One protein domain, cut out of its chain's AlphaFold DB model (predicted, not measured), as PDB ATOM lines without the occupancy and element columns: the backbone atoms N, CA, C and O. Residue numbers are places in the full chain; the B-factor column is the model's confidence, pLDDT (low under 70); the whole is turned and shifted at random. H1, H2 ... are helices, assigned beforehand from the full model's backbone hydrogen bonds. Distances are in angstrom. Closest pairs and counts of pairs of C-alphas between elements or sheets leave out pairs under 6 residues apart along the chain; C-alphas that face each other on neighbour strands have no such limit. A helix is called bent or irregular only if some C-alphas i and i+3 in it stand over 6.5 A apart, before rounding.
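What this domain is: This is residues 9 to 94 of the 196 residues of an uncharacterized protein of Monosporascus sp. GIB2 (UniProt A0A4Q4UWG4). H3, H1 and H5 lie side by side in a row with H1 in the middle, and H4 crosses one face of this row about perpendicular to H3 and H5. Short H2 packs on the last residues of H1, 20 to 21, and on residues 88 to 92 of H5. The printed part has 86 residues with five named helices, H1 to H5 in chain order, and no named strand: all helix. It is compact, with a radius of gyration of the C-alphas of 12.5 A and spans of 41 by 29 by 19 A.

Where its parts are: Find C-alpha 9 at (57.251, 46.203, -4.353); from there H1 runs 17.8 A to residue 21. H2 takes residues 27 to 31, 8.5 A. H3, residues 37 to 51, 20.3 A, is irregular: C-alphas 47 and 50 are 9.1 A apart. H4, residues 58 to 69, spans 16.7 A. H5, residues 81 to 93, covers 18.7 A and ends at C-alpha 93, (40.922, 28.690, -20.639).

How they stand to each other: Start at the hub, H1. It touches H3 at a shallow tilt of 30 degrees, opposite ways, closest at C-alphas 18 and 40, 5.9 A. With residues 11 to 16 alone it touches H5, a shallow tilt of 20 degrees, the same way; C-alphas 15 and 81 are closest, 6.1 A. H1 and H2 touch only at the corner, C-alphas 20 and 29 closest at 5.3 A. H2 touches H5, C-alphas 27 and 92 closest at 5.2 A. H3 touches H4 about perpendicular, 87 degrees, C-alphas 38 and 58 closest at 4.1 A. H1 and H4 are near each other; H3 and H5 are apart. Every O i to N i+4 pair is within hydrogen-bond range in H4 and H5, against 7 of 9 in H1, 9 of 11 in H3 and 0 of 1 in H2, where 2 of 2 O i to N i+3 pairs are.

The domain as a whole: The C-alphas farthest apart, Ser 50 and Arg 94, are 41.6 A apart. The printed part has no cut. The link from H4 to H5 is long, 11 residues. Look for low confidence at residues 93 to 94, under 70.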
ATOM      1  N   LYS A   9      57.212  47.280  -5.361       93.50
ATOM      2  CA  LYS A   9      57.251  46.203  -4.353       93.50
ATOM      3  C   LYS A   9      55.841  45.741  -3.969       93.50
ATOM      4  O   LYS A   9      55.578  44.540  -3.924       93.50
ATOM      5  N   GLU A  10      54.930  46.692  -3.751       94.62
ATOM      6  CA  GLU A  10      53.522  46.413  -3.442       94.62
ATOM      7  C   GLU A  10      52.829  45.669  -4.591       94.62
ATOM      8  O   GLU A  10      52.210  44.636  -4.355       94.62
ATOM      9  N   GLU A  11      52.979  46.137  -5.836       95.31
ATOM     10  CA  GLU A  11      52.431  45.454  -7.018       95.31
ATOM     11  C   GLU A  11      53.032  44.057  -7.207       95.31
ATOM     12  O   GLU A  11      52.306  43.091  -7.434       95.31
ATOM     13  N   GLN A  12      54.356  43.922  -7.096       95.38
ATOM     14  CA  GLN A  12      55.038  42.646  -7.288       95.38
ATOM     15  C   GLN A  12      54.527  41.592  -6.302       95.38
ATOM     16  O   GLN A  12      54.221  40.470  -6.710       95.38
ATOM     17  N   HIS A  13      54.405  41.953  -5.021       95.94
ATOM     18  CA  HIS A  13      53.856  41.064  -4.004       95.94
ATOM     19  C   HIS A  13      52.375  40.763  -4.266       95.94
ATOM     20  O   HIS A  13      51.971  39.601  -4.239       95.94
ATOM     21  N   PHE A  14      51.583  41.782  -4.605       96.06
ATOM     22  CA  PHE A  14      50.162  41.635  -4.907       96.06
ATOM     23  C   PHE A  14      49.913  40.627  -6.041       96.06
ATOM     24  O   PHE A  14      49.222  39.624  -5.859       96.06
ATOM     25  N   TRP A  15      50.530  40.822  -7.205       95.75
ATOM     26  CA  TRP A  15      50.279  39.973  -8.372       95.75
ATOM     27  C   TRP A  15      50.915  38.580  -8.292       95.75
ATOM     28  O   TRP A  15      50.415  37.654  -8.936       95.75
ATOM     29  N   ARG A  16      52.002  38.402  -7.525       94.38
ATOM     30  CA  ARG A  16      52.719  37.113  -7.427       94.38
ATOM     31  C   ARG A  16      52.346  36.281  -6.200       94.38
ATOM     32  O   ARG A  16      52.429  35.057  -6.278       94.38
ATOM     33  N   VAL A  17      51.920  36.914  -5.106       95.06
ATOM     34  CA  VAL A  17      51.556  36.252  -3.842       95.06
ATOM     35  C   VAL A  17      50.059  36.398  -3.578       95.06
ATOM     36  O   VAL A  17      49.340  35.404  -3.643       95.06
ATOM     37  N   THR A  18      49.566  37.621  -3.357       96.06
ATOM     38  CA  THR A  18      48.170  37.893  -2.960       96.06
ATOM     39  C   THR A  18      47.158  37.293  -3.943       96.06
ATOM     40  O   THR A  18      46.286  36.518  -3.551       96.06
ATOM     41  N   ILE A  19      47.302  37.569  -5.245       95.31
ATOM     42  CA  ILE A  19      46.383  37.063  -6.275       95.31
ATOM     43  C   ILE A  19      46.448  35.536  -6.419       95.31
ATOM     44  O   ILE A  19      45.421  34.921  -6.713       95.31
ATOM     45  N   ALA A  20      47.595  34.903  -6.148       93.38
ATOM     46  CA  ALA A  20      47.763  33.451  -6.261       93.38
ATOM     47  C   ALA A  20      46.952  32.650  -5.223       93.38
ATOM     48  O   ALA A  20      46.597  31.506  -5.496       93.38
ATOM     49  N   TYR A  21      46.631  33.247  -4.073       94.56
ATOM     50  CA  TYR A  21      45.794  32.648  -3.021       94.56
ATOM     51  C   TYR A  21      44.351  33.195  -3.002       94.56
ATOM     52  O   TYR A  21      43.517  32.721  -2.234       94.56
ATOM     53  N   SER A  22      44.033  34.183  -3.843       93.56
ATOM     54  CA  SER A  22      42.714  34.832  -3.881       93.56
ATOM     55  C   SER A  22      41.640  34.028  -4.633       93.56
ATOM     56  O   SER A  22      41.933  33.145  -5.447       93.56
ATOM     57  N   ALA A  23      40.379  34.442  -4.474       90.75
ATOM     58  CA  ALA A  23      39.249  34.041  -5.321       90.75
ATOM     59  C   ALA A  23      39.486  34.256  -6.835       90.75
ATOM     60  O   ALA A  23      38.881  33.589  -7.673       90.75
ATOM     61  N   LYS A  24      40.389  35.173  -7.211       91.31
ATOM     62  CA  LYS A  24      40.728  35.513  -8.602       91.31
ATOM     63  C   LYS A  24      42.039  34.835  -9.071       91.31
ATOM     64  O   LYS A  24      42.715  35.341  -9.958       91.31
ATOM     65  N   ARG A  25      42.436  33.688  -8.499       91.62
ATOM     66  CA  ARG A  25      43.667  32.953  -8.886       91.62
ATOM     67  C   ARG A  25      43.591  32.284 -10.275       91.62
ATOM     68  O   ARG A  25      42.555  31.753 -10.692       91.62
ATOM     69  N   ALA A  26      44.721  32.274 -10.988       87.06
ATOM     70  CA  ALA A  26      44.833  31.866 -12.396       87.06
ATOM     71  C   ALA A  26      45.858  30.740 -12.624       87.06
ATOM     72  O   ALA A  26      46.916  30.717 -12.000       87.06
ATOM     73  N   GLY A  27      45.590  29.840 -13.576       84.69
ATOM     74  CA  GLY A  27      46.506  28.751 -13.931       84.69
ATOM     75  C   GLY A  27      46.797  27.798 -12.775       84.69
ATOM     76  O   GLY A  27      45.905  27.458 -11.999       84.69
ATOM     77  N   VAL A  28      48.062  27.382 -12.672       79.25
ATOM     78  CA  VAL A  28      48.575  26.439 -11.659       79.25
ATOM     79  C   VAL A  28      48.282  26.906 -10.228       79.25
ATOM     80  O   VAL A  28      48.061  26.082  -9.346       79.25
ATOM     81  N   ASP A  29      48.189  28.221  -9.999       84.12
ATOM     82  CA  ASP A  29      47.870  28.781  -8.684       84.12
ATOM     83  C   ASP A  29      46.479  28.353  -8.169       84.12
ATOM     84  O   ASP A  29      46.251  28.367  -6.966       84.12
ATOM     85  N   ARG A  30      45.572  27.863  -9.033       81.94
ATOM     86  CA  ARG A  30      44.274  27.282  -8.626       81.94
ATOM     87  C   ARG A  30      44.372  26.051  -7.723       81.94
ATOM     88  O   ARG A  30      43.394  25.761  -7.044       81.94
ATOM     89  N   ALA A  31      45.512  25.359  -7.697       84.44
ATOM     90  CA  ALA A  31      45.750  24.233  -6.791       84.44
ATOM     91  C   ALA A  31      46.034  24.663  -5.336       84.44
ATOM     92  O   ALA A  31      46.069  23.818  -4.447       84.44
ATOM     93  N   LYS A  32      46.254  25.961  -5.081       86.00
ATOM     94  CA  LYS A  32      46.456  26.506  -3.732       86.00
ATOM     95  C   LYS A  32      45.115  26.692  -3.007       86.00
ATOM     96  O   LYS A  32      44.119  27.015  -3.668       86.00
ATOM     97  N   PRO A  33      45.082  26.552  -1.666       90.31
ATOM     98  CA  PRO A  33      43.904  26.886  -0.875       90.31
ATOM     99  C   PRO A  33      43.543  28.366  -1.044       90.31
ATOM    100  O   PRO A  33      44.416  29.229  -1.164       90.31
ATOM    101  N   GLU A  34      42.243  28.646  -1.068       94.12
ATOM    102  CA  GLU A  34      41.708  29.998  -1.199       94.12
ATOM    103  C   GLU A  34      41.691  30.714   0.153       94.12
ATOM    104  O   GLU A  34      41.330  30.121   1.168       94.12
ATOM    105  N   LYS A  35      42.060  31.997   0.163       95.75
ATOM    106  CA  LYS A  35      41.998  32.871   1.340       95.75
ATOM    107  C   LYS A  35      41.085  34.064   1.069       95.75
ATOM    108  O   LYS A  35      41.010  34.555  -0.060       95.75
ATOM    109  N   SER A  36      40.426  34.558   2.117       96.69
ATOM    110  CA  SER A  36      39.668  35.810   2.058       96.69
ATOM    111  C   SER A  36      40.594  37.006   1.818       96.69
ATOM    112  O   SER A  36      41.777  36.984   2.171       96.69
ATOM    113  N   TRP A  37      40.055  38.080   1.235       96.50
ATOM    114  CA  TRP A  37      40.834  39.290   0.964       96.50
ATOM    115  C   TRP A  37      41.408  39.925   2.237       96.50
ATOM    116  O   TRP A  37      42.492  40.494   2.180       96.50
ATOM    117  N   ASP A  38      40.748  39.786   3.386       97.06
ATOM    118  CA  ASP A  38      41.224  40.343   4.657       97.06
ATOM    119  C   ASP A  38      42.408  39.565   5.243       97.06
ATOM    120  O   ASP A  38      43.367  40.180   5.710       97.06
ATOM    121  N   LEU A  39      42.421  38.230   5.134       96.88
ATOM    122  CA  LEU A  39      43.607  37.430   5.472       96.88
ATOM    123  C   LEU A  39      44.773  37.763   4.532       96.88
ATOM    124  O   LEU A  39      45.908  37.926   4.973       96.88
ATOM    125  N   LEU A  40      44.491  37.944   3.240       97.06
ATOM    126  CA  LEU A  40      45.491  38.357   2.253       97.06
ATOM    127  C   LEU A  40      46.019  39.781   2.491       97.06
ATOM    128  O   LEU A  40      47.174  40.064   2.173       97.06
ATOM    129  N   ALA A  41      45.209  40.663   3.079       96.75
ATOM    130  CA  ALA A  41      45.624  41.997   3.496       96.75
ATOM    131  C   ALA A  41      46.536  41.947   4.729       96.75
ATOM    132  O   ALA A  41      47.571  42.610   4.734       96.75
ATOM    133  N   GLN A  42      46.230  41.098   5.714       96.94
ATOM    134  CA  GLN A  42      47.116  40.841   6.858       96.94
ATOM    135  C   GLN A  42      48.452  40.214   6.423       96.94
ATOM    136  O   GLN A  42      49.510  40.604   6.920       96.94
ATOM    137  N   GLU A  43      48.434  39.282   5.464       96.56
ATOM    138  CA  GLU A  43      49.652  38.696   4.888       96.56
ATOM    139  C   GLU A  43      50.477  39.736   4.119       96.56
ATOM    140  O   GLU A  43      51.692  39.806   4.311       96.56
ATOM    141  N   MET A  44      49.836  40.606   3.329       95.56
ATOM    142  CA  MET A  44      50.523  41.705   2.645       95.56
ATOM    143  C   MET A  44      51.091  42.738   3.633       95.56
ATOM    144  O   MET A  44      52.229  43.172   3.461       95.56
ATOM    145  N   GLN A  45      50.362  43.084   4.701       96.25
ATOM    146  CA  GLN A  45      50.853  43.949   5.781       96.25
ATOM    147  C   GLN A  45      52.105  43.351   6.434       96.25
ATOM    148  O   GLN A  45      53.118  44.036   6.568       96.25
ATOM    149  N   ARG A  46      52.067  42.056   6.780       95.94
ATOM    150  CA  ARG A  46      53.197  41.332   7.382       95.94
ATOM    151  C   ARG A  46      54.400  41.250   6.435       95.94
ATOM    152  O   ARG A  46      55.529  41.396   6.889       95.94
ATOM    153  N   ALA A  47      54.169  41.050   5.137       95.12
ATOM    154  CA  ALA A  47      55.223  40.955   4.128       95.12
ATOM    155  C   ALA A  47      55.852  42.306   3.739       95.12
ATOM    156  O   ALA A  47      56.996  42.336   3.282       95.12
ATOM    157  N   MET A  48      55.129  43.418   3.905       94.25
ATOM    158  CA  MET A  48      55.680  44.769   3.735       94.25
ATOM    159  C   MET A  48      56.374  45.267   5.011       94.25
ATOM    160  O   MET A  48      57.388  45.956   4.914       94.25
ATOM    161  N   GLY A  49      55.879  44.889   6.194       93.44
ATOM    162  CA  GLY A  49      56.507  45.196   7.479       93.44
ATOM    163  C   GLY A  49      56.700  46.701   7.692       93.44
ATOM    164  O   GLY A  49      55.779  47.488   7.488       93.44
ATOM    165  N   SER A  50      57.913  47.111   8.063       89.69
ATOM    166  CA  SER A  50      58.291  48.525   8.223       89.69
ATOM    167  C   SER A  50      58.329  49.327   6.913       89.69
ATOM    168  O   SER A  50      58.367  50.553   6.961       89.69
ATOM    169  N   GLU A  51      58.278  48.674   5.747       87.00
ATOM    170  CA  GLU A  51      58.132  49.332   4.440       87.00
ATOM    171  C   GLU A  51      56.658  49.481   4.004       87.00
ATOM    172  O   GLU A  51      56.388  49.939   2.891       87.00
ATOM    173  N   ALA A  52      55.683  49.112   4.846       90.00
ATOM    174  CA  ALA A  52      54.262  49.294   4.552       90.00
ATOM    175  C   ALA A  52      53.914  50.786   4.394       90.00
ATOM    176  O   ALA A  52      53.896  51.560   5.348       90.00
ATOM    177  N   ARG A  53      53.598  51.204   3.162       89.06
ATOM    178  CA  ARG A  53      53.300  52.611   2.800       89.06
ATOM    179  C   ARG A  53      51.867  53.047   3.147       89.06
ATOM    180  O   ARG A  53      51.445  54.149   2.779       89.06
ATOM    181  N   ARG A  54      51.100  52.135   3.743       91.19
ATOM    182  CA  ARG A  54      49.668  52.203   4.051       91.19
ATOM    183  C   ARG A  54      49.272  50.973   4.868       91.19
ATOM    184  O   ARG A  54      49.956  49.955   4.801       91.19
ATOM    185  N   ASP A  55      48.127  51.055   5.524       92.62
ATOM    186  CA  ASP A  55      47.442  49.900   6.099       92.62
ATOM    187  C   ASP A  55      46.661  49.174   4.989       92.62
ATOM    188  O   ASP A  55      45.878  49.797   4.263       92.62
ATOM    189  N   TYR A  56      46.899  47.876   4.800       94.31
ATOM    190  CA  TYR A  56      46.210  47.078   3.781       94.31
ATOM    191  C   TYR A  56      44.891  46.523   4.338       94.31
ATOM    192  O   TYR A  56      44.855  45.935   5.416       94.31
ATOM    193  N   THR A  57      43.803  46.664   3.575       95.94
ATOM    194  CA  THR A  57      42.472  46.109   3.894       95.94
ATOM    195  C   THR A  57      41.967  45.239   2.745       95.94
ATOM    196  O   THR A  57      42.329  45.483   1.588       95.94
ATOM    197  N   GLY A  58      41.117  44.242   3.023       95.50
ATOM    198  CA  GLY A  58      40.607  43.339   1.987       95.50
ATOM    199  C   GLY A  58      39.858  44.074   0.873       95.50
ATOM    200  O   GLY A  58      40.089  43.805  -0.307       95.50
ATOM    201  N   THR A  59      39.061  45.085   1.232       95.75
ATOM    202  CA  THR A  59      38.393  45.987   0.280       95.75
ATOM    203  C   THR A  59      39.387  46.668  -0.659       95.75
ATOM    204  O   THR A  59      39.202  46.625  -1.871       95.75
ATOM    205  N   MET A  60      40.482  47.235  -0.137       94.25
ATOM    206  CA  MET A  60      41.479  47.922  -0.966       94.25
ATOM    207  C   MET A  60      42.226  46.956  -1.901       94.25
ATOM    208  O   MET A  60      42.544  47.320  -3.033       94.25
ATOM    209  N   LEU A  61      42.482  45.716  -1.461       95.19
ATOM    210  CA  LEU A  61      43.050  44.675  -2.323       95.19
ATOM    211  C   LEU A  61      42.093  44.303  -3.468       95.19
ATOM    212  O   LEU A  61      42.507  44.217  -4.627       95.19
ATOM    213  N   PHE A  62      40.811  44.111  -3.151       94.88
ATOM    214  CA  PHE A  62      39.773  43.773  -4.120       94.88
ATOM    215  C   PHE A  62      39.529  44.907  -5.131       94.88
ATOM    216  O   PHE A  62      39.496  44.662  -6.340       94.88
ATOM    217  N   GLU A  63      39.426  46.154  -4.664       93.56
ATOM    218  CA  GLU A  63      39.293  47.335  -5.523       93.56
ATOM    219  C   GLU A  63      40.497  47.499  -6.453       93.56
ATOM    220  O   GLU A  63      40.317  47.758  -7.642       93.56
ATOM    221  N   HIS A  64      41.722  47.294  -5.955       94.06
ATOM    222  CA  HIS A  64      42.930  47.364  -6.781       94.06
ATOM    223  C   HIS A  64      42.952  46.274  -7.859       94.06
ATOM    224  O   HIS A  64      43.285  46.561  -9.011       94.06
ATOM    225  N   TYR A  65      42.522  45.046  -7.547       93.62
ATOM    226  CA  TYR A  65      42.308  44.013  -8.569       93.62
ATOM    227  C   TYR A  65      41.293  44.482  -9.629       93.62
ATOM    228  O   TYR A  65      41.580  44.445 -10.829       93.62
ATOM    229  N   PHE A  66      40.121  44.949  -9.192       92.12
ATOM    230  CA  PHE A  66      39.013  45.330 -10.071       92.12
ATOM    231  C   PHE A  66      39.383  46.505 -10.989       92.12
ATOM    232  O   PHE A  66      39.130  46.464 -12.194       92.12
ATOM    233  N   GLN A  67      40.068  47.521 -10.460       91.19
ATOM    234  CA  GLN A  67      40.564  48.654 -11.243       91.19
ATOM    235  C   GLN A  67      41.560  48.196 -12.322       91.19
ATOM    236  O   GLN A  67      41.414  48.573 -13.488       91.19
ATOM    237  N   ASN A  68      42.515  47.327 -11.981       92.12
ATOM    238  CA  ASN A  68      43.541  46.859 -12.918       92.12
ATOM    239  C   ASN A  68      43.032  45.898 -14.006       92.12
ATOM    240  O   ASN A  68      43.573  45.901 -15.115       92.12
ATOM    241  N   ILE A  69      42.040  45.056 -13.700       90.62
ATOM    242  CA  ILE A  69      41.532  44.038 -14.633       90.62
ATOM    243  C   ILE A  69      40.267  44.492 -15.356       90.62
ATOM    244  O   ILE A  69      40.197  44.374 -16.578       90.62
ATOM    245  N   GLU A  70      39.280  44.998 -14.620       84.75
ATOM    246  CA  GLU A  70      37.902  45.154 -15.100       84.75
ATOM    247  C   GLU A  70      37.625  46.604 -15.554       84.75
ATOM    248  O   GLU A  70      36.945  46.807 -16.556       84.75
ATOM    249  N   SER A  71      38.250  47.621 -14.936       81.69
ATOM    250  CA  SER A  71      38.128  49.029 -15.389       81.69
ATOM    251  C   SER A  71      39.028  49.412 -16.580       81.69
ATOM    252  O   SER A  71      38.917  50.508 -17.131       81.69
ATOM    253  N   GLY A  72      39.991  48.554 -16.937       76.38
ATOM    254  CA  GLY A  72      41.020  48.811 -17.956       76.38
ATOM    255  C   GLY A  72      42.096  49.843 -17.571       76.38
ATOM    256  O   GLY A  72      43.168  49.859 -18.182       76.38
ATOM    257  N   ARG A  73      41.867  50.673 -16.543       82.12
ATOM    258  CA  ARG A  73      42.813  51.684 -16.041       82.12
ATOM    259  C   ARG A  73      43.837  51.053 -15.096       82.12
ATOM    260  O   ARG A  73      43.732  51.146 -13.878       82.12
ATOM    261  N   LYS A  74      44.840  50.402 -15.687       87.50
ATOM    262  CA  LYS A  74      45.954  49.773 -14.963       87.50
ATOM    263  C   LYS A  74      46.786  50.813 -14.203       87.50
ATOM    264  O   LYS A  74      47.047  51.899 -14.718       87.50
ATOM    265  N   SER A  75      47.240  50.449 -13.006       86.31
ATOM    266  CA  SER A  75      48.235  51.207 -12.242       86.31
ATOM    267  C   SER A  75      49.536  51.367 -13.054       86.31
ATOM    268  O   SER A  75      49.870  50.467 -13.836       86.31
ATOM    269  N   PRO A  76      50.307  52.461 -12.857       86.62
ATOM    270  CA  PRO A  76      51.574  52.681 -13.561       86.62
ATOM    271  C   PRO A  76      52.549  51.500 -13.448       86.62
ATOM    272  O   PRO A  76      53.220  51.156 -14.417       86.62
ATOM    273  N   ASN A  77      52.573  50.849 -12.281       90.50
ATOM    274  CA  ASN A  77      53.506  49.771 -11.952       90.50
ATOM    275  C   ASN A  77      52.892  48.370 -12.176       90.50
ATOM    276  O   ASN A  77      53.610  47.403 -12.426       90.50
ATOM    277  N   ALA A  78      51.559  48.247 -12.178       92.25
ATOM    278  CA  ALA A  78      50.854  46.984 -12.425       92.25
ATOM    279  C   ALA A  78      50.978  46.471 -13.876       92.25
ATOM    280  O   ALA A  78      50.762  45.289 -14.147       92.25
ATOM    281  N   ALA A  79      51.306  47.341 -14.838       91.56
ATOM    282  CA  ALA A  79      51.179  47.061 -16.271       91.56
ATOM    283  C   ALA A  79      52.013  45.871 -16.799       91.56
ATOM    284  O   ALA A  79      51.682  45.318 -17.852       91.56
ATOM    285  N   ILE A  80      53.082  45.459 -16.110       93.19
ATOM    286  CA  ILE A  80      53.826  44.221 -16.412       93.19
ATOM    287  C   ILE A  80      53.058  43.018 -15.859       93.19
ATOM    288  O   ILE A  80      52.592  42.174 -16.625       93.19
ATOM    289  N   TYR A  81      52.849  42.992 -14.546       94.62
ATOM    290  CA  TYR A  81      52.248  41.873 -13.824       94.62
ATOM    291  C   TYR A  81      50.819  41.538 -14.278       94.62
ATOM    292  O   TYR A  81      50.464  40.367 -14.403       94.62
ATOM    293  N   VAL A  82      50.013  42.543 -14.638       93.00
ATOM    294  CA  VAL A  82      48.672  42.323 -15.202       93.00
ATOM    295  C   VAL A  82      48.733  41.573 -16.538       93.00
ATOM    296  O   VAL A  82      47.856  40.760 -16.813       93.00
ATOM    297  N   ARG A  83      49.762  41.795 -17.373       92.44
ATOM    298  CA  ARG A  83      49.942  41.029 -18.622       92.44
ATOM    299  C   ARG A  83      50.367  39.587 -18.341       92.44
ATOM    300  O   ARG A  83      49.854  38.687 -19.000       92.44
ATOM    301  N   GLU A  84      51.237  39.360 -17.352       92.81
ATOM    302  CA  GLU A  84      51.591  38.009 -16.881       92.81
ATOM    303  C   GLU A  84      50.334  37.254 -16.398       92.81
ATOM    304  O   GLU A  84      50.084  36.121 -16.809       92.81
ATOM    305  N   TYR A  85      49.498  37.906 -15.584       92.06
ATOM    306  CA  TYR A  85      48.244  37.358 -15.060       92.06
ATOM    307  C   TYR A  85      47.195  37.086 -16.155       92.06
ATOM    308  O   TYR A  85      46.615  36.000 -16.191       92.06
ATOM    309  N   GLN A  86      46.992  38.017 -17.096       91.25
ATOM    310  CA  GLN A  86      46.093  37.814 -18.242       91.25
ATOM    311  C   GLN A  86      46.561  36.627 -19.109       91.25
ATOM    312  O   GLN A  86      45.765  35.744 -19.424       91.25
ATOM    313  N   HIS A  87      47.869  36.503 -19.371       89.75
ATOM    314  CA  HIS A  87      48.422  35.345 -20.083       89.75
ATOM    315  C   HIS A  87      48.243  34.021 -19.311       89.75
ATOM    316  O   HIS A  87      47.990  32.983 -19.930       89.75
ATOM    317  N   LYS A  88      48.333  34.019 -17.968       88.56
ATOM    318  CA  LYS A  88      47.992  32.840 -17.143       88.56
ATOM    319  C   LYS A  88      46.526  32.431 -17.332       88.56
ATOM    320  O   LYS A  88      46.263  31.245 -17.526       88.56
ATOM    321  N   LEU A  89      45.583  33.379 -17.307       86.81
ATOM    322  CA  LEU A  89      44.155  33.103 -17.530       86.81
ATOM    323  C   LEU A  89      43.907  32.474 -18.910       86.81
ATOM    324  O   LEU A  89      43.304  31.403 -18.986       86.81
ATOM    325  N   ASP A  90      44.447  33.066 -19.978       85.81
ATOM    326  CA  ASP A  90      44.290  32.568 -21.356       85.81
ATOM    327  C   ASP A  90      44.944  31.192 -21.577       85.81
ATOM    328  O   ASP A  90      44.445  30.357 -22.336       85.81
ATOM    329  N   SER A  91      46.043  30.921 -20.867       81.44
ATOM    330  CA  SER A  91      46.687  29.601 -20.844       81.44
ATOM    331  C   SER A  91      45.865  28.551 -20.083       81.44
ATOM    332  O   SER A  91      46.080  27.360 -20.278       81.44
ATOM    333  N   THR A  92      44.931  28.977 -19.224       73.56
ATOM    334  CA  THR A  92      44.038  28.093 -18.449       73.56
ATOM    335  C   THR A  92      42.728  27.815 -19.187       73.56
ATOM    336  O   THR A  92      42.187  26.718 -19.091       73.56
ATOM    337  N   SER A  93      42.197  28.804 -19.915       64.94
ATOM    338  CA  SER A  93      40.922  28.690 -20.639       64.94
ATOM    339  C   SER A  93      41.022  27.835 -21.907       64.94
ATOM    340  O   SER A  93      40.022  27.284 -22.367       64.94
ATOM    341  N   ARG A  94      42.229  27.686 -22.469       58.66
ATOM    342  CA  ARG A  94      42.502  26.802 -23.607       58.66
ATOM    343  C   ARG A  94      42.872  25.390 -23.130       58.66
ATOM    344  O   ARG A  94      44.009  25.198 -22.701       58.66
TER     345      ARG A  94